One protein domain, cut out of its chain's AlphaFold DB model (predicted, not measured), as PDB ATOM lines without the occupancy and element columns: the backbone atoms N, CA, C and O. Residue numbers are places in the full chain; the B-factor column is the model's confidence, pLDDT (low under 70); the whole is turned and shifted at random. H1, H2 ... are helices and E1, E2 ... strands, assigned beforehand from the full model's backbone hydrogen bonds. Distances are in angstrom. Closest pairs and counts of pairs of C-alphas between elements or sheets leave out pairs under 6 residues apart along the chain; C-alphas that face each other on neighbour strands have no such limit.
ATOM      1  N   GLN A   3     108.966 241.065 251.899       91.25
ATOM      2  CA  GLN A   3     107.522 240.827 251.721       91.25
ATOM      3  C   GLN A   3     106.970 239.761 252.680       91.25
ATOM      4  O   GLN A   3     105.885 239.925 253.232       91.25
ATOM      5  N   GLN A   4     107.720 238.672 252.881       89.88
ATOM      6  CA  GLN A   4     107.354 237.615 253.824       89.88
ATOM      7  C   GLN A   4     107.388 238.141 255.260       89.88
ATOM      8  O   GLN A   4     106.428 237.948 255.990       89.88
ATOM      9  N   GLU A   5     108.471 238.823 255.633       91.38
ATOM     10  CA  GLU A   5     108.662 239.429 256.957       91.38
ATOM     11  C   GLU A   5     107.527 240.403 257.287       91.38
ATOM     12  O   GLU A   5     106.874 240.256 258.313       91.38
ATOM     13  N   PHE A   6     107.175 241.290 256.352       94.19
ATOM     14  CA  PHE A   6     106.034 242.189 256.510       94.19
ATOM     15  C   PHE A   6     104.727 241.434 256.806       94.19
ATOM     16  O   PHE A   6     103.992 241.817 257.710       94.19
ATOM     17  N   CYS A   7     104.439 240.340 256.094       93.06
ATOM     18  CA  CYS A   7     103.236 239.540 256.353       93.06
ATOM     19  C   CYS A   7     103.319 238.699 257.641       93.06
ATOM     20  O   CYS A   7     102.286 238.320 258.184       93.06
ATOM     21  N   GLU A   8     104.521 238.361 258.117       89.50
ATOM     22  CA  GLU A   8     104.732 237.656 259.388       89.50
ATOM     23  C   GLU A   8     104.556 238.599 260.594       89.50
ATOM     24  O   GLU A   8     104.093 238.155 261.644       89.50
ATOM     25  N   GLU A   9     104.880 239.885 260.439       94.50
ATOM     26  CA  GLU A   9     104.885 240.882 261.520       94.50
ATOM     27  C   GLU A   9     103.619 241.747 261.599       94.50
ATOM     28  O   GLU A   9     103.392 242.408 262.613       94.50
ATOM     29  N   ASN A  10     102.788 241.762 260.552       95.19
ATOM     30  CA  ASN A  10     101.614 242.633 260.474       95.19
ATOM     31  C   ASN A  10     100.317 241.826 260.379       95.19
ATOM     32  O   ASN A  10     100.134 240.992 259.490       95.19
ATOM     33  N   GLU A  11      99.372 242.122 261.273       91.75
ATOM     34  CA  GLU A  11      98.045 241.513 261.243       91.75
ATOM     35  C   GLU A  11      97.314 241.828 259.932       91.75
ATOM     36  O   GLU A  11      97.441 242.912 259.360       91.75
ATOM     37  N   ASN A  12      96.508 240.872 259.463       90.06
ATOM     38  CA  ASN A  12      95.710 240.985 258.238       90.06
ATOM     39  C   ASN A  12      96.518 241.279 256.955       90.06
ATOM     40  O   ASN A  12      95.936 241.680 255.946       90.06
ATOM     41  N   CYS A  13      97.832 241.036 256.965       93.31
ATOM     42  CA  CYS A  13      98.688 241.080 255.784       93.31
ATOM     43  C   CYS A  13      98.978 239.656 255.295       93.31
ATOM     44  O   CYS A  13      99.406 238.796 256.063       93.31
ATOM     45  N   PHE A  14      98.743 239.396 254.008       92.94
ATOM     46  CA  PHE A  14      98.879 238.060 253.431       92.94
ATOM     47  C   PHE A  14      99.722 238.102 252.162       92.94
ATOM     48  O   PHE A  14      99.441 238.867 251.241       92.94
ATOM     49  N   ILE A  15     100.710 237.213 252.086       93.50
ATOM     50  CA  ILE A  15     101.389 236.898 250.834       93.50
ATOM     51  C   ILE A  15     100.571 235.838 250.093       93.50
ATOM     52  O   ILE A  15     100.212 234.810 250.662       93.50
ATOM     53  N   VAL A  16     100.238 236.102 248.831       94.19
ATOM     54  CA  VAL A  16      99.341 235.236 248.045       94.19
ATOM     55  C   VAL A  16     100.104 234.105 247.353       94.19
ATOM     56  O   VAL A  16      99.567 233.021 247.147       94.19
ATOM     57  N   GLY A  17     101.378 234.318 247.045       92.44
ATOM     58  CA  GLY A  17     102.216 233.339 246.370       92.44
ATOM     59  C   GLY A  17     103.322 234.026 245.588       92.44
ATOM     60  O   GLY A  17     103.631 235.192 245.835       92.44
ATOM     61  N   ALA A  18     103.909 233.290 244.653       92.81
ATOM     62  CA  ALA A  18     104.908 233.811 243.735       92.81
ATOM     63  C   ALA A  18     104.340 233.928 242.315       92.81
ATOM     64  O   ALA A  18     103.565 233.078 241.884       92.81
ATOM     65  N   ASP A  19     104.764 234.955 241.582       94.00
ATOM     66  CA  ASP A  19     104.437 235.185 240.169       94.00
ATOM     67  C   ASP A  19     105.460 234.551 239.210       94.00
ATOM     68  O   ASP A  19     105.149 234.280 238.051       94.00
ATOM     69  N   TYR A  20     106.653 234.215 239.717       94.44
ATOM     70  CA  TYR A  20     107.726 233.566 238.966       94.44
ATOM     71  C   TYR A  20     107.347 232.282 238.204       94.44
ATOM     72  O   TYR A  20     108.044 232.001 237.219       94.44
ATOM     73  N   PRO A  21     106.350 231.460 238.617       95.69
ATOM     74  CA  PRO A  21     105.988 230.274 237.852       95.69
ATOM     75  C   PRO A  21     105.108 230.576 236.647       95.69
ATOM     76  O   PRO A  21     104.992 229.711 235.781       95.69
ATOM     77  N   LEU A  22     104.502 231.761 236.579       95.31
ATOM     78  CA  LEU A  22     103.497 232.106 235.582       95.31
ATOM     79  C   LEU A  22     104.144 232.496 234.238       95.31
ATOM     80  O   LEU A  22     105.264 233.021 234.211       95.31
ATOM     81  N   PRO A  23     103.450 232.289 233.101       93.31
ATOM     82  CA  PRO A  23     103.929 232.723 231.794       93.31
ATOM     83  C   PRO A  23     104.279 234.216 231.772       93.31
ATOM     84  O   PRO A  23     103.466 235.085 232.099       93.31
ATOM     85  N   SER A  24     105.517 234.514 231.384       90.44
ATOM     86  CA  SER A  24     106.069 235.867 231.370       90.44
ATOM     87  C   SER A  24     106.979 236.087 230.168       90.44
ATOM     88  O   SER A  24     107.617 235.156 229.669       90.44
ATOM     89  N   LYS A  25     107.105 237.350 229.750       85.88
ATOM     90  CA  LYS A  25     108.036 237.804 228.702       85.88
ATOM     91  C   LYS A  25     109.415 238.195 229.254       85.88
ATOM     92  O   LYS A  25     110.057 239.101 228.739       85.88
ATOM     93  N   GLY A  26     109.856 237.538 230.333       77.19
ATOM     94  CA  GLY A  26     111.174 237.776 230.938       77.19
ATOM     95  C   GLY A  26     111.231 238.984 231.880       77.19
ATOM     96  O   GLY A  26     112.161 239.780 231.804       77.19
ATOM     97  N   GLY A  27     110.235 239.127 232.759       81.44
ATOM     98  CA  GLY A  27     110.183 240.175 233.795       81.44
ATOM     99  C   GLY A  27     108.813 240.837 233.942       81.44
ATOM    100  O   GLY A  27     108.537 241.477 234.947       81.44
ATOM    101  N   HIS A  28     107.937 240.645 232.960       89.94
ATOM    102  CA  HIS A  28     106.546 241.076 233.006       89.94
ATOM    103  C   HIS A  28     105.660 239.892 232.639       89.94
ATOM    104  O   HIS A  28     105.990 239.158 231.697       89.94
ATOM    105  N   LEU A  29     104.552 239.696 233.352       93.69
ATOM    106  CA  LEU A  29     103.621 238.625 233.015       93.69
ATOM    107  C   LEU A  29     103.020 238.862 231.627       93.69
ATOM    108  O   LEU A  29     102.891 239.997 231.148       93.69
ATOM    109  N   MET A  30     102.701 237.760 230.970       92.12
ATOM    110  CA  MET A  30     101.879 237.741 229.769       92.12
ATOM    111  C   MET A  30     100.388 237.866 230.150       92.12
ATOM    112  O   MET A  30     100.049 237.582 231.300       92.12
ATOM    113  N   PRO A  31      99.487 238.286 229.241       93.44
ATOM    114  CA  PRO A  31      98.037 238.303 229.448       93.44
ATOM    115  C   PRO A  31      97.466 237.108 230.227       93.44
ATOM    116  O   PRO A  31      96.829 237.316 231.263       93.44
ATOM    117  N   ASN A  32      97.745 235.862 229.815       94.88
ATOM    118  CA  ASN A  32      97.304 234.690 230.589       94.88
ATOM    119  C   ASN A  32      97.947 234.613 231.979       94.88
ATOM    120  O   ASN A  32      97.285 234.228 232.936       94.88
ATOM    121  N   GLY A  33      99.215 235.008 232.115       95.12
ATOM    122  CA  GLY A  33      99.886 235.096 233.412       95.12
ATOM    123  C   GLY A  33      99.174 236.058 234.369       95.12
ATOM    124  O   GLY A  33      99.006 235.737 235.542       95.12
ATOM    125  N   TYR A  34      98.677 237.199 233.881       95.00
ATOM    126  CA  TYR A  34      97.880 238.125 234.693       95.00
ATOM    127  C   TYR A  34      96.508 237.568 235.074       95.00
ATOM    128  O   TYR A  34      96.122 237.694 236.236       95.00
ATOM    129  N   ARG A  35      95.785 236.936 234.138       96.00
ATOM    130  CA  ARG A  35      94.501 236.262 234.430       96.00
ATOM    131  C   ARG A  35      94.681 235.178 235.492       96.00
ATOM    132  O   ARG A  35      93.935 235.124 236.469       96.00
ATOM    133  N   TRP A  36      95.732 234.378 235.346       97.00
ATOM    134  CA  TRP A  36      96.094 233.329 236.291       97.00
ATOM    135  C   TRP A  36      96.473 233.903 237.666       97.00
ATOM    136  O   TRP A  36      95.961 233.449 238.689       97.00
ATOM    137  N   MET A  37      97.277 234.969 237.727       97.00
ATOM    138  CA  MET A  37      97.567 235.663 238.989       97.00
ATOM    139  C   MET A  37      96.291 236.219 239.647       97.00
ATOM    140  O   MET A  37      96.127 236.122 240.862       97.00
ATOM    141  N   GLY A  38      95.349 236.729 238.847       97.62
ATOM    142  CA  GLY A  38      94.011 237.113 239.299       97.62
ATOM    143  C   GLY A  38      93.264 235.965 239.984       97.62
ATOM    144  O   GLY A  38      92.673 236.164 241.046       97.62
ATOM    145  N   CYS A  39      93.364 234.748 239.446       97.88
ATOM    146  CA  CYS A  39      92.786 233.552 240.063       97.88
ATOM    147  C   CYS A  39      93.443 233.215 241.413       97.88
ATOM    148  O   CYS A  39      92.743 232.802 242.338       97.88
ATOM    149  N   TYR A  40      94.756 233.430 241.576       97.88
ATOM    150  CA  TYR A  40      95.419 233.258 242.880       97.88
ATOM    151  C   TYR A  40      94.913 234.272 243.906       97.88
ATOM    152  O   TYR A  40      94.644 233.897 245.050       97.88
ATOM    153  N   TYR A  41      94.721 235.531 243.499       97.44
ATOM    154  CA  TYR A  41      94.113 236.542 244.365       97.44
ATOM    155  C   TYR A  41      92.692 236.156 244.766       97.44
ATOM    156  O   TYR A  41      92.381 236.177 245.955       97.44
ATOM    157  N   ALA A  42      91.860 235.725 243.815       97.19
ATOM    158  CA  ALA A  42      90.500 235.270 244.096       97.19
ATOM    159  C   ALA A  42      90.481 234.087 245.079       97.19
ATOM    160  O   ALA A  42      89.762 234.130 246.074       97.19
ATOM    161  N   LYS A  43      91.338 233.078 244.866       96.69
ATOM    162  CA  LYS A  43      91.501 231.918 245.759       96.69
ATOM    163  C   LYS A  43      91.889 232.333 247.184       96.69
ATOM    164  O   LYS A  43      91.317 231.838 248.157       96.69
ATOM    165  N   ALA A  44      92.853 233.245 247.326       96.62
ATOM    166  CA  ALA A  44      93.282 233.734 248.634       96.62
ATOM    167  C   ALA A  44      92.195 234.574 249.322       96.62
ATOM    168  O   ALA A  44      91.918 234.376 250.507       96.62
ATOM    169  N   MET A  45      91.545 235.472 248.577       96.56
ATOM    170  CA  MET A  45      90.453 236.306 249.075       96.56
ATOM    171  C   MET A  45      89.252 235.471 249.508       96.56
ATOM    172  O   MET A  45      88.704 235.737 250.571       96.56
ATOM    173  N   ASP A  46      88.871 234.440 248.755       96.50
ATOM    174  CA  ASP A  46      87.787 233.542 249.151       96.50
ATOM    175  C   ASP A  46      88.101 232.851 250.486       96.50
ATOM    176  O   ASP A  46      87.303 232.893 251.427       96.50
ATOM    177  N   LYS A  47      89.320 232.314 250.631       95.62
ATOM    178  CA  LYS A  47      89.757 231.664 251.873       95.62
ATOM    179  C   LYS A  47      89.726 232.617 253.073       95.62
ATOM    180  O   LYS A  47      89.224 232.247 254.136       95.62
ATOM    181  N   VAL A  48      90.227 233.841 252.908       96.44
ATOM    182  CA  VAL A  48      90.327 234.827 253.996       96.44
ATOM    183  C   VAL A  48      88.983 235.486 254.305       96.44
ATOM    184  O   VAL A  48      88.565 235.533 255.463       96.44
ATOM    185  N   LEU A  49      88.295 236.004 253.291       96.75
ATOM    186  CA  LEU A  49      87.119 236.858 253.461       96.75
ATOM    187  C   LEU A  49      85.834 236.046 253.613       96.75
ATOM    188  O   LEU A  49      85.049 236.329 254.519       96.75
ATOM    189  N   ASN A  50      85.636 235.030 252.770       97.38
ATOM    190  CA  ASN A  50      84.397 234.252 252.753       97.38
ATOM    191  C   ASN A  50      84.472 233.078 253.731       97.38
ATOM    192  O   ASN A  50      83.574 232.895 254.550       97.38
ATOM    193  N   GLN A  51      85.569 232.315 253.704       96.56
ATOM    194  CA  GLN A  51      85.732 231.141 254.568       96.56
ATOM    195  C   GLN A  51      86.286 231.473 255.959       96.56
ATOM    196  O   GLN A  51      86.308 230.592 256.822       96.56
ATOM    197  N   ARG A  52      86.739 232.716 256.188       95.56
ATOM    198  CA  ARG A  52      87.316 233.182 257.463       95.56
ATOM    199  C   ARG A  52      88.491 232.322 257.945       95.56
ATOM    200  O   ARG A  52      88.661 232.101 259.142       95.56
ATOM    201  N   LYS A  53      89.308 231.828 257.011       93.50
ATOM    202  CA  LYS A  53      90.505 231.021 257.281       93.50
ATOM    203  C   LYS A  53      91.763 231.773 256.846       93.50
ATOM    204  O   LYS A  53      91.743 232.442 255.817       93.50
ATOM    205  N   PRO A  54      92.889 231.637 257.567       91.00
ATOM    206  CA  PRO A  54      94.136 232.233 257.116       91.00
ATOM    207  C   PRO A  54      94.578 231.618 255.780       91.00
ATOM    208  O   PRO A  54      94.380 230.424 255.520       91.00
ATOM    209  N   PHE A  55      95.222 232.433 254.950       94.00
ATOM    210  CA  PHE A  55      95.894 231.989 253.736       94.00
ATOM    211  C   PHE A  55      97.407 232.135 253.904       94.00
ATOM    212  O   PHE A  55      97.895 233.164 254.362       94.00
ATOM    213  N   LYS A  56      98.148 231.092 253.535       94.00
ATOM    214  CA  LYS A  56      99.610 231.077 253.473       94.00
ATOM    215  C   LYS A  56     100.005 230.175 252.296       94.00
ATOM    216  O   LYS A  56      99.419 229.097 252.202       94.00
ATOM    217  N   PRO A  57     100.942 230.574 251.425       96.12
ATOM    218  CA  PRO A  57     101.485 229.713 250.380       96.12
ATOM    219  C   PRO A  57     102.521 228.753 250.980       96.12
ATOM    220  O   PRO A  57     102.786 228.790 252.189       96.12
ATOM    221  N   VAL A  58     103.134 227.914 250.140       98.31
ATOM    222  CA  VAL A  58     104.269 227.091 250.571       98.31
ATOM    223  C   VAL A  58     105.414 228.002 251.024       98.31
ATOM    224  O   VAL A  58     105.811 228.928 250.317       98.31
ATOM    225  N   GLN A  59     105.930 227.770 252.230       96.62
ATOM    226  CA  GLN A  59     107.024 228.558 252.808       96.62
ATOM    227  C   GLN A  59     107.741 227.781 253.920       96.62
ATOM    228  O   GLN A  59     107.119 226.920 254.548       96.62
ATOM    229  N   PRO A  60     109.032 228.050 254.184       96.44
ATOM    230  CA  PRO A  60     109.772 227.336 255.218       96.44
ATOM    231  C   PRO A  60     109.270 227.708 256.619       96.44
ATOM    232  O   PRO A  60     108.972 228.870 256.894       96.44
ATOM    233  N   ILE A  61     109.235 226.720 257.509       95.94
ATOM    234  CA  ILE A  61     108.927 226.877 258.936       95.94
ATOM    235  C   ILE A  61     110.213 226.800 259.753       95.94
ATOM    236  O   ILE A  61     110.485 227.672 260.573       95.94
ATOM    237  N   SER A  62     111.002 225.746 259.543       97.25
ATOM    238  CA  SER A  62     112.208 225.482 260.325       97.25
ATOM    239  C   SER A  62     113.219 224.661 259.532       97.25
ATOM    240  O   SER A  62     112.908 224.099 258.478       97.25
ATOM    241  N   PHE A  63     114.433 224.589 260.065       98.25
ATOM    242  CA  PHE A  63     115.542 223.843 259.490       98.25
ATOM    243  C   PHE A  63     116.201 223.011 260.585       98.25
ATOM    244  O   PHE A  63     116.368 223.494 261.703       98.25
ATOM    245  N   GLU A  64     116.584 221.785 260.254       97.75
ATOM    246  CA  GLU A  64     117.361 220.906 261.124       97.75
ATOM    247  C   GLU A  64     118.597 220.413 260.372       97.75
ATOM    248  O   GLU A  64     118.496 220.025 259.206       97.75
ATOM    249  N   LEU A  65     119.766 220.442 261.017       98.31
ATOM    250  CA  LEU A  65     121.009 219.934 260.441       98.31
ATOM    251  C   LEU A  65     121.375 218.585 261.067       98.31
ATOM    252  O   LEU A  65     121.559 218.489 262.277       98.31
ATOM    253  N   ILE A  66     121.578 217.571 260.224       98.00
ATOM    254  CA  ILE A  66     122.128 216.270 260.616       98.00
ATOM    255  C   ILE A  66     123.323 215.969 259.705       98.00
ATOM    256  O   ILE A  66     123.168 215.701 258.512       98.00
ATOM    257  N   GLY A  67     124.538 216.043 260.251       97.81
ATOM    258  CA  GLY A  67     125.770 215.898 259.470       97.81
ATOM    259  C   GLY A  67     125.909 217.007 258.421       97.81
ATOM    260  O   GLY A  67     126.089 218.170 258.764       97.81
ATOM    261  N   ASN A  68     125.833 216.650 257.137       98.31
ATOM    262  CA  ASN A  68     125.830 217.587 256.005       98.31
ATOM    263  C   ASN A  68     124.451 217.739 255.338       98.31
ATOM    264  O   ASN A  68     124.366 218.248 254.219       98.31
ATOM    265  N   GLN A  69     123.384 217.267 255.986       98.75
ATOM    266  CA  GLN A  69     122.027 217.284 255.448       98.75
ATOM    267  C   GLN A  69     121.154 218.270 256.216       98.75
ATOM    268  O   GLN A  69     120.994 218.143 257.428       98.75
ATOM    269  N   ILE A  70     120.564 219.223 255.498       98.81
ATOM    270  CA  ILE A  70     119.592 220.167 256.044       98.81
ATOM    271  C   ILE A  70     118.193 219.661 255.701       98.81
ATOM    272  O   ILE A  70     117.846 219.540 254.526       98.81
ATOM    273  N   TYR A  71     117.389 219.393 256.721       98.75
ATOM    274  CA  TYR A  71     115.979 219.051 256.604       98.75
ATOM    275  C   TYR A  71     115.164 220.336 256.738       98.75
ATOM    276  O   TYR A  71     115.049 220.920 257.815       98.75
ATOM    277  N   CYS A  72     114.649 220.813 255.610       98.75
ATOM    278  CA  CYS A  72     113.827 222.009 255.514       98.75
ATOM    279  C   CYS A  72     112.357 221.617 255.703       98.75
ATOM    280  O   CYS A  72     111.768 221.005 254.809       98.75
ATOM    281  N   ASN A  73     111.763 221.988 256.836       98.56
ATOM    282  CA  ASN A  73     110.338 221.798 257.094       98.56
ATOM    283  C   ASN A  73     109.543 222.939 256.458       98.56
ATOM    284  O   ASN A  73     109.835 224.111 256.709       98.56
ATOM    285  N   PHE A  74     108.516 222.608 255.681       98.69
ATOM    286  CA  PHE A  74     107.650 223.583 255.022       98.69
ATOM    287  C   PHE A  74     106.240 223.583 255.602       98.69
ATOM    288  O   PHE A  74     105.693 222.553 255.990       98.69
ATOM    289  N   TYR A  75     105.623 224.762 255.596       97.75
ATOM    290  CA  TYR A  75     104.176 224.878 255.629       97.75
ATOM    291  C   TYR A  75     103.663 224.514 254.243       97.75
ATOM    292  O   TYR A  75     104.061 225.140 253.262       97.75
ATOM    293  N   VAL A  76     102.800 223.506 254.165       98.50
ATOM    294  CA  VAL A  76     102.288 222.972 252.901       98.50
ATOM    295  C   VAL A  76     100.766 222.982 252.971       98.50
ATOM    296  O   VAL A  76     100.195 222.158 253.685       98.50
ATOM    297  N   PRO A  77     100.094 223.943 252.311       96.50
ATOM    298  CA  PRO A  77      98.648 224.103 252.434       96.50
ATOM    299  C   PRO A  77      97.866 222.869 251.986       96.50
ATOM    300  O   PRO A  77      96.855 222.550 252.612       96.50
ATOM    301  N   GLN A  78      98.313 222.213 250.913       97.88
ATOM    302  CA  GLN A  78      97.738 220.984 250.365       97.88
ATOM    303  C   GLN A  78      98.847 219.956 250.061       97.88
ATOM    304  O   GLN A  78      99.303 219.856 248.919       97.88
ATOM    305  N   PRO A  79      99.330 219.206 251.068       98.25
ATOM    306  CA  PRO A  79     100.374 218.201 250.870       98.25
ATOM    307  C   PRO A  79      99.934 217.081 249.907       98.25
ATOM    308  O   PRO A  79      98.740 216.781 249.866       98.25
ATOM    309  N   PRO A  80     100.869 216.429 249.185       98.75
ATOM    310  CA  PRO A  80     102.324 216.517 249.351       98.75
ATOM    311  C   PRO A  80     103.002 217.664 248.586       98.75
ATOM    312  O   PRO A  80     102.450 218.232 247.645       98.75
ATOM    313  N   LEU A  81     104.249 217.962 248.964       98.88
ATOM    314  CA  LEU A  81     105.181 218.730 248.136       98.88
ATOM    315  C   LEU A  81     105.465 218.021 246.806       98.88
ATOM    316  O   LEU A  81     105.580 216.796 246.746       98.88
ATOM    317  N   GLN A  82     105.663 218.810 245.752       98.62
ATOM    318  CA  GLN A  82     106.002 218.331 244.417       98.62
ATOM    319  C   GLN A  82     107.028 219.241 243.732       98.62
ATOM    320  O   GLN A  82     107.172 220.424 244.053       98.62
ATOM    321  N   TRP A  83     107.742 218.669 242.759       98.50
ATOM    322  CA  TRP A  83     108.614 219.424 241.866       98.50
ATOM    323  C   TRP A  83     107.877 219.775 240.581       98.50
ATOM    324  O   TRP A  83     107.515 218.887 239.815       98.50
ATOM    325  N   GLN A  84     107.771 221.067 240.293       97.94
ATOM    326  CA  GLN A  84     107.207 221.576 239.052       97.94
ATOM    327  C   GLN A  84     108.145 222.615 238.440       97.94
ATOM    328  O   GLN A  84     108.667 223.494 239.119       97.94
ATOM    329  N   ALA A  85     108.398 222.519 237.134       97.25
ATOM    330  CA  ALA A  85     109.176 223.537 236.435       97.25
ATOM    331  C   ALA A  85     108.323 224.807 236.235       97.25
ATOM    332  O   ALA A  85     107.194 224.691 235.755       97.25
ATOM    333  N   PRO A  86     108.811 226.008 236.588       96.00
ATOM    334  CA  PRO A  86     108.125 227.261 236.284       96.00
ATOM    335  C   PRO A  86     108.169 227.566 234.782       96.00
ATOM    336  O   PRO A  86     109.017 227.036 234.056       96.00
ATOM    337  N   PHE A  87     107.296 228.456 234.310       94.50
ATOM    338  CA  PHE A  87     107.401 228.994 232.957       94.50
ATOM    339  C   PHE A  87     108.462 230.098 232.856       94.50
ATOM    340  O   PHE A  87     108.638 230.932 233.743       94.50
ATOM    341  N   ARG A  88     109.155 230.132 231.720       89.00
ATOM    342  CA  ARG A  88     110.021 231.231 231.293       89.00
ATOM    343  C   ARG A  88     109.850 231.391 229.792       89.00
ATOM    344  O   ARG A  88     110.178 230.469 229.052       89.00
ATOM    345  N   VAL A  89     109.317 232.534 229.357       88.56
ATOM    346  CA  VAL A  89     109.100 232.827 227.928       88.56
ATOM    347  C   VAL A  89     108.336 231.671 227.251       88.56
ATOM    348  O   VAL A  89     108.798 231.050 226.301       88.56
ATOM    349  N   GLY A  90     107.201 231.293 227.849       88.94
ATOM    350  CA  GLY A  90     106.324 230.228 227.339       88.94
ATOM    351  C   GLY A  90     106.764 228.785 227.606       88.94
ATOM    352  O   GLY A  90     106.001 227.860 227.348       88.94
ATOM    353  N   THR A  91     107.965 228.555 228.147       92.25
ATOM    354  CA  THR A  91     108.530 227.201 228.271       92.25
ATOM    355  C   THR A  91     108.778 226.803 229.723       92.25
ATOM    356  O   THR A  91     109.342 227.572 230.505       92.25
ATOM    357  N   ARG A  92     108.411 225.568 230.084       94.56
ATOM    358  CA  ARG A  92     108.776 224.948 231.366       94.56
ATOM    359  C   ARG A  92     110.296 224.857 231.489       94.56
ATOM    360  O   ARG A  92     110.948 224.162 230.715       94.56
ATOM    361  N   THR A  93     110.866 225.552 232.467       94.69
ATOM    362  CA  THR A  93     112.319 225.665 232.632       94.69
ATOM    363  C   THR A  93     112.763 225.026 233.936       94.69
ATOM    364  O   THR A  93     112.353 225.441 235.017       94.69
ATOM    365  N   VAL A  94     113.630 224.016 233.852       96.81
ATOM    366  CA  VAL A  94     114.249 223.419 235.041       96.81
ATOM    367  C   VAL A  94     115.214 224.424 235.664       96.81
ATOM    368  O   VAL A  94     116.117 224.928 235.000       96.81
ATOM    369  N   ILE A  95     115.035 224.696 236.955       96.69
ATOM    370  CA  ILE A  95     115.870 225.629 237.710       96.69
ATOM    371  C   ILE A  95     117.000 224.867 238.404       96.69
ATOM    372  O   ILE A  95     116.773 223.834 239.046       96.69
ATOM    373  N   GLY A  96     118.222 225.395 238.291       96.25
ATOM    374  CA  GLY A  96     119.403 224.870 238.976       96.25
ATOM    375  C   GLY A  96     119.166 224.752 240.481       96.25
ATOM    376  O   GLY A  96     118.546 225.622 241.096       96.25
ATOM    377  N   ASN A  97     119.597 223.632 241.068       97.62
ATOM    378  CA  ASN A  97     119.352 223.300 242.475       97.62
ATOM    379  C   ASN A  97     117.878 223.465 242.908       97.62
ATOM    380  O   ASN A  97     117.599 223.786 244.060       97.62
ATOM    381  N   LYS A  98     116.916 223.307 241.986       98.31
ATOM    382  CA  LYS A  98     115.475 223.512 242.230       98.31
ATOM    383  C   LYS A  98     115.113 224.896 242.801       98.31
ATOM    384  O   LYS A  98     114.003 225.078 243.292       98.31
ATOM    385  N   GLY A  99     116.025 225.869 242.725       97.62
ATOM    386  CA  GLY A  99     115.886 227.197 243.323       97.62
ATOM    387  C   GLY A  99     116.665 227.415 244.628       97.62
ATOM    388  O   GLY A  99     116.798 228.571 245.031       97.62
ATOM    389  N   PHE A 100     117.202 226.364 245.263       98.56
ATOM    390  CA  PHE A 100     117.875 226.421 246.568       98.56
ATOM    391  C   PHE A 100     119.359 226.780 246.487       98.56
ATOM    392  O   PHE A 100     120.080 226.337 245.590       98.56
ATOM    393  N   ARG A 101     119.834 227.521 247.491       98.12
ATOM    394  CA  ARG A 101     121.263 227.718 247.784       98.12
ATOM    395  C   ARG A 101     121.476 227.753 249.297       98.12
ATOM    396  O   ARG A 101     120.567 228.125 250.045       98.12
ATOM    397  N   VAL A 102     122.670 227.369 249.741       98.31
ATOM    398  CA  VAL A 102     123.031 227.284 251.163       98.31
ATOM    399  C   VAL A 102     124.355 227.995 251.397       98.31
ATOM    400  O   VAL A 102     125.302 227.791 250.645       98.31
ATOM    401  N   PHE A 103     124.427 228.798 252.455       97.88
ATOM    402  CA  PHE A 103     125.638 229.493 252.881       97.88
ATOM    403  C   PHE A 103     125.972 229.127 254.326       97.88
ATOM    404  O   PHE A 103     125.085 229.080 255.173       97.88
ATOM    405  N   SER A 104     127.248 228.880 254.602       98.00
ATOM    406  CA  SER A 104     127.798 228.556 255.920       98.00
ATOM    407  C   SER A 104     128.563 229.746 256.495       98.00
ATOM    408  O   SER A 104     129.060 230.580 255.740       98.00
ATOM    409  N   ASN A 105     128.734 229.789 257.820       96.81
ATOM    410  CA  ASN A 105     129.540 230.800 258.510       96.81
ATOM    411  C   ASN A 105     129.176 232.249 258.146       96.81
ATOM    412  O   ASN A 105     130.048 233.102 257.988       96.81
ATOM    413  N   VAL A 106     127.880 232.537 258.023       97.12
ATOM    414  CA  VAL A 106     127.356 233.864 257.659       97.12
ATOM    415  C   VAL A 106     127.873 234.960 258.594       97.12
ATOM    416  O   VAL A 106     128.188 236.055 258.148       97.12
ATOM    417  N   GLN A 107     127.997 234.660 259.886       95.12
ATOM    418  CA  GLN A 107     128.480 235.573 260.924       95.12
ATOM    419  C   GLN A 107     129.959 235.961 260.778       95.12
ATOM    420  O   GLN A 107     130.380 236.962 261.346       95.12
ATOM    421  N   ALA A 108     130.752 235.155 260.065       92.62
ATOM    422  CA  ALA A 108     132.176 235.408 259.849       92.62
ATOM    423  C   ALA A 108     132.445 236.250 258.590       92.62
ATOM    424  O   ALA A 108     133.577 236.674 258.368       92.62
ATOM    425  N   ASP A 109     131.423 236.487 257.767       92.81
ATOM    426  CA  ASP A 109     131.512 237.297 256.558       92.81
ATOM    427  C   ASP A 109     131.038 238.736 256.841       92.81
ATOM    428  O   ASP A 109     129.869 238.931 257.181       92.81
ATOM    429  N   PRO A 110     131.889 239.764 256.663       91.06
ATOM    430  CA  PRO A 110     131.499 241.163 256.834       91.06
ATOM    431  C   PRO A 110     130.350 241.619 255.923       91.06
ATOM    432  O   PRO A 110     129.615 242.534 256.287       91.06
ATOM    433  N   ALA A 111     130.172 240.995 254.751       91.12
ATOM    434  CA  ALA A 111     129.032 241.263 253.871       91.12
ATOM    435  C   ALA A 111     127.744 240.563 254.346       91.12
ATOM    436  O   ALA A 111     126.667 240.784 253.789       91.12
ATOM    437  N   GLY A 112     127.849 239.702 255.361       88.62
ATOM    438  CA  GLY A 112     126.747 238.942 255.926       88.62
ATOM    439  C   GLY A 112     126.136 237.953 254.940       88.62
ATOM    440  O   GLY A 112     124.940 237.676 255.058       88.62
ATOM    441  N   ILE A 113     126.890 237.451 253.954       89.00
ATOM    442  CA  ILE A 113     126.433 236.463 252.963       89.00
ATOM    443  C   ILE A 113     126.809 235.051 253.417       89.00
ATOM    444  O   ILE A 113     125.945 234.174 253.418       89.00
ATOM    445  N   GLY A 114     128.055 234.857 253.850       95.31
ATOM    446  CA  GLY A 114     128.642 233.564 254.199       95.31
ATOM    447  C   GLY A 114     129.291 232.859 253.004       95.31
ATOM    448  O   GLY A 114     129.265 233.334 251.870       95.31
ATOM    449  N   THR A 115     129.882 231.692 253.251       96.75
ATOM    450  CA  THR A 115     130.488 230.852 252.208       96.75
ATOM    451  C   THR A 115     129.436 229.935 251.598       96.75
ATOM    452  O   THR A 115     128.854 229.116 252.306       96.75
ATOM    453  N   GLU A 116     129.193 230.045 250.291       97.25
ATOM    454  CA  GLU A 116     128.256 229.158 249.595       97.25
ATOM    455  C   GLU A 116     128.757 227.708 249.592       97.25
ATOM    456  O   GLU A 116     129.916 227.437 249.280       97.25
ATOM    457  N   LEU A 117     127.866 226.773 249.920       97.94
ATOM    458  CA  LEU A 117     128.115 225.339 249.841       97.94
ATOM    459  C   LEU A 117     127.483 224.766 248.573       97.94
ATOM    460  O   LEU A 117     126.343 225.084 248.227       97.94
ATOM    461  N   THR A 118     128.194 223.857 247.906       98.12
ATOM    462  CA  THR A 118     127.625 223.093 246.793       98.12
ATOM    463  C   THR A 118     126.564 222.125 247.315       98.12
ATOM    464  O   THR A 118     126.782 221.436 248.312       98.12
ATOM    465  N   LEU A 119     125.420 222.047 246.632       98.38
ATOM    466  CA  LEU A 119     124.387 221.046 246.896       98.38
ATOM    467  C   LEU A 119     124.605 219.836 245.986       98.38
ATOM    468  O   LEU A 119     124.602 219.974 244.766       98.38
ATOM    469  N   SER A 120     124.812 218.660 246.577       97.88
ATOM    470  CA  SER A 120     125.005 217.402 245.843       97.88
ATOM    471  C   SER A 120     123.695 216.659 245.578       97.88
ATOM    472  O   SER A 120     123.612 215.911 244.608       97.88
ATOM    473  N   ALA A 121     122.672 216.871 246.410       98.25
ATOM    474  CA  ALA A 121     121.338 216.301 246.238       98.25
ATOM    475  C   ALA A 121     120.262 217.180 246.888       98.25
ATOM    476  O   ALA A 121     120.524 217.876 247.876       98.25
ATOM    477  N   ILE A 122     119.057 217.139 246.319       98.69
ATOM    478  CA  ILE A 122     117.877 217.883 246.771       98.69
ATOM    479  C   ILE A 122     116.661 216.980 246.580       98.69
ATOM    480  O   ILE A 122     116.226 216.760 245.449       98.69
ATOM    481  N   ASP A 123     116.116 216.483 247.686       98.62
ATOM    482  CA  ASP A 123     115.080 215.451 247.683       98.62
ATOM    483  C   ASP A 123     113.857 215.907 248.477       98.62
ATOM    484  O   ASP A 123     113.996 216.483 249.555       98.62
ATOM    485  N   ILE A 124     112.654 215.599 247.992       98.81
ATOM    486  CA  ILE A 124     111.456 215.609 248.839       98.81
ATOM    487  C   ILE A 124     111.465 214.277 249.591       98.81
ATOM    488  O   ILE A 124     111.405 213.219 248.969       98.81
ATOM    489  N   VAL A 125     111.616 214.329 250.914       98.69
ATOM    490  CA  VAL A 125     111.777 213.136 251.773       98.69
ATOM    491  C   VAL A 125     110.542 212.844 252.626       98.69
ATOM    492  O   VAL A 125     110.495 211.835 253.322       98.69
ATOM    493  N   SER A 126     109.553 213.733 252.580       98.56
ATOM    494  CA  SER A 126     108.238 213.614 253.210       98.56
ATOM    495  C   SER A 126     107.278 214.588 252.522       98.56
ATOM    496  O   SER A 126     107.729 215.501 251.829       98.56
ATOM    497  N   ASP A 127     105.979 214.461 252.780       98.69
ATOM    498  CA  ASP A 127     104.922 215.341 252.263       98.69
ATOM    499  C   ASP A 127     105.179 216.833 252.528       98.69
ATOM    500  O   ASP A 127     104.614 217.681 251.840       98.69
ATOM    501  N   THR A 128     106.023 217.162 253.512       98.81
ATOM    502  CA  THR A 128     106.314 218.537 253.942       98.81
ATOM    503  C   THR A 128     107.798 218.863 254.114       98.81
ATOM    504  O   THR A 128     108.128 219.966 254.555       98.81
ATOM    505  N   ILE A 129     108.706 217.941 253.770       98.88
ATOM    506  CA  ILE A 129     110.140 218.097 254.052       98.88
ATOM    507  C   ILE A 129     110.966 217.970 252.777       98.88
ATOM    508  O   ILE A 129     110.918 216.950 252.085       98.88
ATOM    509  N   VAL A 130     111.797 218.984 252.528       98.94
ATOM    510  CA  VAL A 130     112.869 218.928 251.526       98.94
ATOM    511  C   VAL A 130     114.198 218.732 252.240       98.94
ATOM    512  O   VAL A 130     114.551 219.507 253.123       98.94
ATOM    513  N   ARG A 131     114.968 217.726 251.833       98.88
ATOM    514  CA  ARG A 131     116.337 217.507 252.294       98.88
ATOM    515  C   ARG A 131     117.325 218.098 251.297       98.88
ATOM    516  O   ARG A 131     117.330 217.717 250.128       98.88
ATOM    517  N   LEU A 132     118.200 218.975 251.777       98.88
ATOM    518  CA  LEU A 132     119.341 219.510 251.037       98.88
ATOM    519  C   LEU A 132     120.611 218.805 251.517       98.88
ATOM    520  O   LEU A 132     120.926 218.860 252.703       98.88
ATOM    521  N   THR A 133     121.353 218.157 250.620       98.81
ATOM    522  CA  THR A 133     122.654 217.551 250.955       98.81
ATOM    523  C   THR A 133     123.777 218.469 250.489       98.81
ATOM    524  O   THR A 133     123.920 218.716 249.292       98.81
ATOM    525  N   CYS A 134     124.571 218.980 251.426       98.56
ATOM    526  CA  CYS A 134     125.706 219.859 251.155       98.56
ATOM    527  C   CYS A 134     126.993 219.058 250.891       98.56
ATOM    528  O   CYS A 134     127.174 217.956 251.407       98.56
ATOM    529  N   SER A 135     127.934 219.625 250.134       96.88
ATOM    530  CA  SER A 135     129.253 219.026 249.868       96.88
ATOM    531  C   SER A 135     130.110 218.831 251.123       96.88
ATOM    532  O   SER A 135     131.000 217.987 251.143       96.88
ATOM    533  N   SER A 136     129.845 219.610 252.169       97.12
ATOM    534  CA  SER A 136     130.474 219.532 253.487       97.12
ATOM    535  C   SER A 136     129.460 219.919 254.565       97.12
ATOM    536  O   SER A 136     128.433 220.529 254.261       97.12
ATOM    537  N   ALA A 137     129.732 219.551 255.820       97.31
ATOM    538  CA  ALA A 137     128.896 219.953 256.946       97.31
ATOM    539  C   ALA A 137     128.896 221.491 257.088       97.31
ATOM    540  O   ALA A 137     129.976 222.082 257.216       97.31
ATOM    541  N   PRO A 138     127.722 222.149 257.054       97.56
ATOM    542  CA  PRO A 138     127.599 223.554 257.416       97.56
ATOM    543  C   PRO A 138     128.036 223.791 258.868       97.56
ATOM    544  O   PRO A 138     127.959 222.901 259.711       97.56
ATOM    545  N   SER A 139     128.489 225.004 259.160       96.81
ATOM    546  CA  SER A 139     128.941 225.431 260.487       96.81
ATOM    547  C   SER A 139     128.526 226.872 260.783       96.81
ATOM    548  O   SER A 139     128.333 227.680 259.864       96.81
ATOM    549  N   GLY A 140     128.395 227.180 262.076       96.38
ATOM    550  CA  GLY A 140     128.052 228.509 262.562       96.38
ATOM    551  C   GLY A 140     126.631 228.922 262.187       96.38
ATOM    552  O   GLY A 140     125.692 228.138 262.271       96.38
ATOM    553  N   THR A 141     126.450 230.171 261.764       97.88
ATOM    554  CA  THR A 141     125.172 230.623 261.210       97.88
ATOM    555  C   THR A 141     125.069 230.171 259.761       97.88
ATOM    556  O   THR A 141     125.856 230.581 258.906       97.88
ATOM    557  N   VAL A 142     124.066 229.344 259.490       98.31
ATOM    558  CA  VAL A 142     123.723 228.825 258.169       98.31
ATOM    559  C   VAL A 142     122.588 229.658 257.596       98.31
ATOM    560  O   VAL A 142     121.637 229.993 258.300       98.31
ATOM    561  N   ARG A 143     122.656 229.980 256.304       97.75
ATOM    562  CA  ARG A 143     121.562 230.602 255.555       97.75
ATOM    563  C   ARG A 143     121.081 229.674 254.459       97.75
ATOM    564  O   ARG A 143     121.871 229.247 253.622       97.75
ATOM    565  N   VAL A 144     119.775 229.453 254.412       97.94
ATOM    566  CA  VAL A 144     119.105 228.811 253.280       97.94
ATOM    567  C   VAL A 144     118.327 229.882 252.533       97.94
ATOM    568  O   VAL A 144     117.556 230.641 253.129       97.94
ATOM    569  N   VAL A 145     118.546 229.951 251.224       97.00
ATOM    570  CA  VAL A 145     117.821 230.855 250.333       97.00
ATOM    571  C   VAL A 145     117.149 230.077 249.215       97.00
ATOM    572  O   VAL A 145     117.636 229.031 248.781       97.00
ATOM    573  N   TYR A 146     116.044 230.626 248.728       97.75
ATOM    574  CA  TYR A 146     115.272 230.075 247.627       97.75
ATOM    575  C   TYR A 146     114.798 231.205 246.710       97.75
ATOM    576  O   TYR A 146     114.350 232.243 247.199       97.75
ATOM    577  N   GLY A 147     114.912 231.016 245.392       94.81
ATOM    578  CA  GLY A 147     114.489 232.013 244.401       94.81
ATOM    579  C   GLY A 147     115.398 233.248 244.346       94.81
ATOM    580  O   GLY A 147     114.923 234.375 244.446       94.81
ATOM    581  N   THR A 148     116.718 233.065 244.218       92.12
ATOM    582  CA  THR A 148     117.677 234.187 244.115       92.12
ATOM    583  C   THR A 148     117.842 234.700 242.681       92.12
ATOM    584  O   THR A 148     117.438 234.042 241.724       92.12
ATOM    585  N   TYR A 149     118.507 235.849 242.511       90.25
ATOM    586  CA  TYR A 149     118.826 236.437 241.199       90.25
ATOM    587  C   TYR A 149     119.505 235.454 240.226       90.25
ATOM    588  O   TYR A 149     119.142 235.395 239.056       90.25
ATOM    589  N   GLN A 150     120.434 234.628 240.717       89.25
ATOM    590  CA  GLN A 150     121.132 233.592 239.939       89.25
ATOM    591  C   GLN A 150     120.168 232.557 239.339       89.25
ATOM    592  O   GLN A 150     120.435 232.014 238.272       89.25
ATOM    593  N   ASN A 151     119.027 232.337 239.995       90.44
ATOM    594  CA  ASN A 151     117.938 231.482 239.531       90.44
ATOM    595  C   ASN A 151     116.805 232.297 238.878       90.44
ATOM    596  O   ASN A 151     115.698 231.797 238.719       90.44
ATOM    597  N   SER A 152     117.053 233.561 238.517       90.88
ATOM    598  CA  SER A 152     116.059 234.503 237.979       90.88
ATOM    599  C   SER A 152     114.843 234.711 238.893       90.88
ATOM    600  O   SER A 152     113.737 234.923 238.408       90.88
ATOM    601  N   GLY A 153     115.031 234.607 240.211       92.44
ATOM    602  CA  GLY A 153     113.934 234.696 241.178       92.44
ATOM    603  C   GLY A 153     113.035 233.455 241.228       92.44
ATOM    604  O   GLY A 153     112.008 233.483 241.896       92.44
ATOM    605  N   GLN A 154     113.402 232.375 240.530       95.00
ATOM    606  CA  GLN A 154     112.569 231.188 240.354       95.00
ATOM    607  C   GLN A 154     113.019 230.014 241.230       95.00
ATOM    608  O   GLN A 154     114.187 229.885 241.612       95.00
ATOM    609  N   GLY A 155     112.083 229.105 241.481       97.25
ATOM    610  CA  GLY A 155     112.358 227.762 241.972       97.25
ATOM    611  C   GLY A 155     111.312 226.770 241.468       97.25
ATOM    612  O   GLY A 155     110.564 227.086 240.546       97.25
ATOM    613  N   MET A 156     111.309 225.553 242.010       98.56
ATOM    614  CA  MET A 156     110.484 224.448 241.503       98.56
ATOM    615  C   MET A 156     109.549 223.804 242.531       98.56
ATOM    616  O   MET A 156     108.903 222.810 242.214       98.56
ATOM    617  N   LEU A 157     109.524 224.286 243.772       98.75
ATOM    618  CA  LEU A 157     108.760 223.664 244.848       98.75
ATOM    619  C   LEU A 157     107.320 224.181 244.868       98.75
ATOM    620  O   LEU A 157     107.093 225.388 244.953       98.75
ATOM    621  N   THR A 158     106.371 223.256 244.855       98.62
ATOM    622  CA  THR A 158     104.937 223.521 244.991       98.62
ATOM    623  C   THR A 158     104.297 222.488 245.918       98.62
ATOM    624  O   THR A 158     104.932 221.489 246.254       98.62
ATOM    625  N   ASP A 159     103.066 222.731 246.359       98.50
ATOM    626  CA  ASP A 159     102.208 221.694 246.935       98.50
ATOM    627  C   ASP A 159     101.373 220.989 245.847       98.50
ATOM    628  O   ASP A 159     101.681 221.100 244.659       98.50
ATOM    629  N   SER A 160     100.341 220.245 246.251       98.25
ATOM    630  CA  SER A 160      99.483 219.449 245.365       98.25
ATOM    631  C   SER A 160      98.036 219.955 245.282       98.25
ATOM    632  O   SER A 160      97.117 219.167 245.057       98.25
ATOM    633  N   ASP A 161      97.812 221.252 245.519       97.75
ATOM    634  CA  ASP A 161      96.463 221.816 245.628       97.75
ATOM    635  C   ASP A 161      95.578 221.482 244.407       97.75
ATOM    636  O   ASP A 161      95.903 221.890 243.290       97.75
ATOM    637  N   PRO A 162      94.448 220.769 244.597       96.69
ATOM    638  CA  PRO A 162      93.584 220.347 243.500       96.69
ATOM    639  C   PRO A 162      92.593 221.435 243.062       96.69
ATOM    640  O   PRO A 162      91.647 221.130 242.337       96.69
ATOM    641  N   TYR A 163      92.732 222.676 243.540       96.31
ATOM    642  CA  TYR A 163      91.834 223.772 243.185       96.31
ATOM    643  C   TYR A 163      91.763 223.970 241.663       96.31
ATOM    644  O   TYR A 163      92.781 224.060 240.980       96.31
ATOM    645  N   VAL A 164      90.544 224.100 241.139       96.69
ATOM    646  CA  VAL A 164      90.279 224.344 239.718       96.69
ATOM    647  C   VAL A 164      89.513 225.663 239.595       96.69
ATOM    648  O   VAL A 164      88.419 225.760 240.150       96.69
ATOM    649  N   PRO A 165      90.067 226.691 238.926       96.44
ATOM    650  CA  PRO A 165      89.343 227.924 238.647       96.44
ATOM    651  C   PRO A 165      88.380 227.736 237.465       96.44
ATOM    652  O   PRO A 165      88.594 226.869 236.619       96.44
ATOM    653  N   ASP A 166      87.362 228.594 237.371       95.00
ATOM    654  CA  ASP A 166      86.451 228.624 236.212       95.00
ATOM    655  C   ASP A 166      87.147 229.141 234.940       95.00
ATOM    656  O   ASP A 166      86.781 228.779 233.823       95.00
ATOM    657  N   GLU A 167      88.166 229.986 235.110       96.19
ATOM    658  CA  GLU A 167      88.954 230.550 234.017       96.19
ATOM    659  C   GLU A 167      89.839 229.490 233.353       96.19
ATOM    660  O   GLU A 167      90.571 228.750 234.021       96.19
ATOM    661  N   ILE A 168      89.827 229.477 232.020       97.00
ATOM    662  CA  ILE A 168      90.651 228.595 231.194       97.00
ATOM    663  C   ILE A 168      91.744 229.376 230.463       97.00
ATOM    664  O   ILE A 168      91.603 230.556 230.147       97.00
ATOM    665  N   TYR A 169      92.851 228.697 230.179       97.00
ATOM    666  CA  TYR A 169      93.939 229.245 229.385       97.00
ATOM    667  C   TYR A 169      93.552 229.281 227.904       97.00
ATOM    668  O   TYR A 169      93.222 228.254 227.303       97.00
ATOM    669  N   GLU A 170      93.670 230.453 227.290       95.44
ATOM    670  CA  GLU A 170      93.254 230.700 225.909       95.44
ATOM    671  C   GLU A 170      94.378 231.367 225.126       95.44
ATOM    672  O   GLU A 170      95.104 232.210 225.659       95.44
ATOM    673  N   TYR A 171      94.499 231.021 223.847       95.56
ATOM    674  CA  TYR A 171      95.397 231.698 222.922       95.56
ATOM    675  C   TYR A 171      94.638 232.125 221.669       95.56
ATOM    676  O   TYR A 171      94.167 231.297 220.891       95.56
ATOM    677  N   ASP A 172      94.567 233.430 221.481       93.50
ATOM    678  CA  ASP A 172      94.076 234.123 220.315       93.50
ATOM    679  C   ASP A 172      95.046 235.281 219.986       93.50
ATOM    680  O   ASP A 172      95.086 236.309 220.680       93.50
ATOM    681  N   PRO A 173      95.839 235.151 218.905       87.88
ATOM    682  CA  PRO A 173      96.807 236.169 218.509       87.88
ATOM    683  C   PRO A 173      96.159 237.514 218.132       87.88
ATOM    684  O   PRO A 173      96.864 238.519 218.043       87.88
ATOM    685  N   GLN A 174      94.836 237.572 217.927       89.75
ATOM    686  CA  GLN A 174      94.113 238.818 217.653       89.75
ATOM    687  C   GLN A 174      94.031 239.734 218.887       89.75
ATOM    688  O   GLN A 174      93.927 240.951 218.733       89.75
ATOM    689  N   PHE A 175      94.164 239.189 220.102       84.38
ATOM    690  CA  PHE A 175      94.144 239.941 221.367       84.38
ATOM    691  C   PHE A 175      95.538 240.301 221.896       84.38
ATOM    692  O   PHE A 175      95.751 240.409 223.104       84.38
ATOM    693  N   THR A 176      96.508 240.535 221.005       80.31
ATOM    694  CA  THR A 176      97.885 240.955 221.354       80.31
ATOM    695  C   THR A 176      98.644 239.982 222.260       80.31
ATOM    696  O   THR A 176      99.630 240.357 222.903       80.31
ATOM    697  N   GLN A 177      98.205 238.725 222.300       90.31
ATOM    698  CA  GLN A 177      98.939 237.670 222.977       90.31
ATOM    699  C   GLN A 177     100.211 237.354 222.203       90.31
ATOM    700  O   GLN A 177     100.233 237.321 220.971       90.31
ATOM    701  N   TRP A 178     101.292 237.166 222.947       88.50
ATOM    702  CA  TRP A 178     102.595 236.900 222.355       88.50
ATOM    703  C   TRP A 178     102.638 235.461 221.829       88.50
ATOM    704  O   TRP A 178     102.014 234.596 222.441       88.50
ATOM    705  N   PRO A 179     103.373 235.151 220.746       92.12
ATOM    706  CA  PRO A 179     103.466 233.781 220.235       92.12
ATOM    707  C   PRO A 179     103.886 232.752 221.294       92.12
ATOM    708  O   PRO A 179     103.439 231.608 221.263       92.12
ATOM    709  N   GLU A 180     104.700 233.164 222.265       92.19
ATOM    710  CA  GLU A 180     105.147 232.343 223.390       92.19
ATOM    711  C   GLU A 180     104.032 232.029 224.407       92.19
ATOM    712  O   GLU A 180     104.193 231.134 225.233       92.19
ATOM    713  N   GLU A 181     102.887 232.713 224.346       92.38
ATOM    714  CA  GLU A 181     101.678 232.334 225.087       92.38
ATOM    715  C   GLU A 181     100.931 231.163 224.451       92.38
ATOM    716  O   GLU A 181     100.003 230.644 225.066       92.38
ATOM    717  N   ASN A 182     101.315 230.697 223.264       95.12
ATOM    718  CA  ASN A 182     100.721 229.508 222.663       95.12
ATOM    719  C   ASN A 182     101.260 228.218 223.316       95.12
ATOM    720  O   ASN A 182     101.931 227.391 222.694       95.12
ATOM    721  N   ILE A 183     100.999 228.065 224.614       95.44
ATOM    722  CA  ILE A 183     101.495 226.972 225.444       95.44
ATOM    723  C   ILE A 183     100.532 225.792 225.313       95.44
ATOM    724  O   ILE A 183      99.521 225.709 226.010       95.44
ATOM    725  N   THR A 184     100.858 224.852 224.423       95.06
ATOM    726  CA  THR A 184      99.988 223.711 224.077       95.06
ATOM    727  C   THR A 184      99.540 222.895 225.291       95.06
ATOM    728  O   THR A 184      98.419 222.391 225.311       95.06
ATOM    729  N   GLU A 185     100.382 222.770 226.323       94.94
ATOM    730  CA  GLU A 185     100.007 222.025 227.529       94.94
ATOM    731  C   GLU A 185      98.880 222.687 228.339       94.94
ATOM    732  O   GLU A 185      98.173 221.965 229.047       94.94
ATOM    733  N   LEU A 186      98.681 224.004 228.205       96.75
ATOM    734  CA  LEU A 186      97.674 224.772 228.940       96.75
ATOM    735  C   LEU A 186      96.400 225.041 228.128       96.75
ATOM    736  O   LEU A 186      95.341 225.163 228.732       96.75
ATOM    737  N   LEU A 187      96.472 225.115 226.792       96.75
ATOM    738  CA  LEU A 187      95.334 225.505 225.942       96.75
ATOM    739  C   LEU A 187      94.033 224.765 226.281       96.75
ATOM    740  O   LEU A 187      93.994 223.531 226.304       96.75
ATOM    741  N   ASN A 188      92.958 225.539 226.447       97.19
ATOM    742  CA  ASN A 188      91.598 225.080 226.740       97.19
ATOM    743  C   ASN A 188      91.475 224.275 228.044       97.19
ATOM    744  O   ASN A 188      90.570 223.452 228.183       97.19
ATOM    745  N   LYS A 189      92.389 224.487 228.996       97.75
ATOM    746  CA  LYS A 189      92.339 223.888 230.331       97.75
ATOM    747  C   LYS A 189      92.281 224.976 231.397       97.75
ATOM    748  O   LYS A 189      92.828 226.058 231.173       97.75
ATOM    749  N   PRO A 190      91.677 224.696 232.561       97.94
ATOM    750  CA  PRO A 190      91.779 225.577 233.713       97.94
ATOM    751  C   PRO A 190      93.233 225.864 234.080       97.94
ATOM    752  O   PRO A 190      94.111 225.016 233.877       97.94
ATOM    753  N   TYR A 191      93.493 227.040 234.646       97.44
ATOM    754  CA  TYR A 191      94.824 227.333 235.170       97.44
ATOM    755  C   TYR A 191      95.196 226.351 236.302       97.44
ATOM    756  O   TYR A 191      94.365 226.117 237.181       97.44
ATOM    757  N   PRO A 192      96.419 225.786 236.326       96.62
ATOM    758  CA  PRO A 192      96.917 225.028 237.478       96.62
ATOM    759  C   PRO A 192      97.009 225.918 238.727       96.62
ATOM    760  O   PRO A 192      97.499 227.037 238.646       96.62
ATOM    761  N   MET A 193      96.528 225.488 239.893       97.25
ATOM    762  CA  MET A 193      96.424 226.375 241.069       97.25
ATOM    763  C   MET A 193      97.173 225.854 242.292       97.25
ATOM    764  O   MET A 193      96.781 226.146 243.428       97.25
ATOM    765  N   GLU A 194      98.255 225.112 242.069       97.81
ATOM    766  CA  GLU A 194      99.129 224.644 243.137       97.81
ATOM    767  C   GLU A 194      99.762 225.834 243.879       97.81
ATOM    768  O   GLU A 194     100.083 226.870 243.296       97.81
ATOM    769  N   ASN A 195      99.946 225.737 245.192       98.00
ATOM    770  CA  ASN A 195     100.581 226.810 245.948       98.00
ATOM    771  C   ASN A 195     102.103 226.695 245.807       98.00
ATOM    772  O   ASN A 195     102.743 225.822 246.393       98.00
ATOM    773  N   TRP A 196     102.700 227.624 245.067       98.19
ATOM    774  CA  TRP A 196     104.146 227.666 244.866       98.19
ATOM    775  C   TRP A 196     104.893 228.185 246.094       98.19
ATOM    776  O   TRP A 196     104.420 229.078 246.803       98.19
ATOM    777  N   CYS A 197     106.100 227.658 246.315       98.25
ATOM    778  CA  CYS A 197     106.982 228.156 247.360       98.25
ATOM    779  C   CYS A 197     107.411 229.587 247.050       98.25
ATOM    780  O   CYS A 197     107.945 229.864 245.970       98.25
ATOM    781  N   ILE A 198     107.224 230.484 248.016       97.06
ATOM    782  CA  ILE A 198     107.683 231.871 247.910       97.06
ATOM    783  C   ILE A 198     109.215 231.952 247.995       97.06
ATOM    784  O   ILE A 198     109.839 231.119 248.664       97.06
ATOM    785  N   PRO A 199     109.849 232.953 247.359       96.00
ATOM    786  CA  PRO A 199     111.246 233.270 247.613       96.00
ATOM    787  C   PRO A 199     111.484 233.594 249.090       96.00
ATOM    788  O   PRO A 199     110.722 234.334 249.716       96.00
ATOM    789  N   PHE A 200     112.565 233.063 249.655       95.50
ATOM    790  CA  PHE A 200     112.905 233.294 251.054       95.50
ATOM    791  C   PHE A 200     114.414 233.354 251.280       95.50
ATOM    792  O   PHE A 200     115.227 232.912 250.470       95.50
ATOM    793  N   SER A 201     114.772 233.911 252.433       94.75
ATOM    794  CA  SER A 201     116.115 233.887 253.002       94.75
ATOM    795  C   SER A 201     115.941 233.766 254.506       94.75
ATOM    796  O   SER A 201     115.363 234.667 255.120       94.75
ATOM    797  N   LYS A 202     116.346 232.628 255.074       94.75
ATOM    798  CA  LYS A 202     116.221 232.331 256.504       94.75
ATOM    799  C   LYS A 202     117.564 231.818 257.018       94.75
ATOM    800  O   LYS A 202     118.289 231.122 256.306       94.75
ATOM    801  N   THR A 203     117.893 232.190 258.248       95.56
ATOM    802  CA  THR A 203     119.117 231.771 258.932       95.56
ATOM    803  C   THR A 203     118.793 230.937 260.157       95.56
ATOM    804  O   THR A 203     117.789 231.188 260.818       95.56
ATOM    805  N   PHE A 204     119.668 229.995 260.486       96.69
ATOM    806  CA  PHE A 204     119.647 229.245 261.737       96.69
ATOM    807  C   PHE A 204     121.087 228.966 262.175       96.69
ATOM    808  O   PHE A 204     121.999 228.980 261.348       96.69
ATOM    809  N   SER A 205     121.308 228.767 263.469       94.75
ATOM    810  CA  SER A 205     122.636 228.464 264.012       94.75
ATOM    811  C   SER A 205     122.770 226.969 264.273       94.75
ATOM    812  O   SER A 205     121.798 226.336 264.689       94.75
ATOM    813  N   VAL A 206     123.965 226.434 264.018       89.56
ATOM    814  CA  VAL A 206     124.338 225.028 264.238       89.56
ATOM    815  C   VAL A 206     125.551 224.896 265.142       89.56
ATOM    816  O   VAL A 206     126.365 225.850 265.180       89.56
TER     817      VAL A 206
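This is residues 3 to 206 of the 206 residues of an uncharacterized protein of Klebsiella pneumoniae (UniProt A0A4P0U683). With little regular structure, the antiparallel sheets E1 E2 E6 E5 and E4 E3 E7 E8 make a crossed sandwich at one end; H2 and loops make the other. Of 204 printed residues, 80 are in three named helices and eight strands, mixed in class, running H1, H2, E1, E2, H3, E3 to E8. It is compact, radius of gyration of the C-alphas 18.1 A, spanning 56 by 39 by 31 A.

E1 to E8 hold residues 59 to 66, 69 to 75, 100 to 104, 115 to 117, 119 to 126, 129 to 134, 141 to 146 and 200 to 205. C-alpha 205 is at (122.636, 228.464, 264.012). H1, 3 to 9, begins at (107.522, 240.827, 251.721); H2, 31 to 50, is 27.3 A long; H3 is 96 to 99.

In the hairpin E1 and E2, N 71 and O 64 are 2.8 A apart, within hydrogen-bond range. The closest C-alphas of E1 and E8, 63 and 204, are 7.1 A apart. H3 only grazes E1's sheet. Every O i to N i+4 pair is within range in H1 and H2.

The printed part has no cut. The 53-residue link E7 to E8 is long. No printed residue is under 70 in pLDDT.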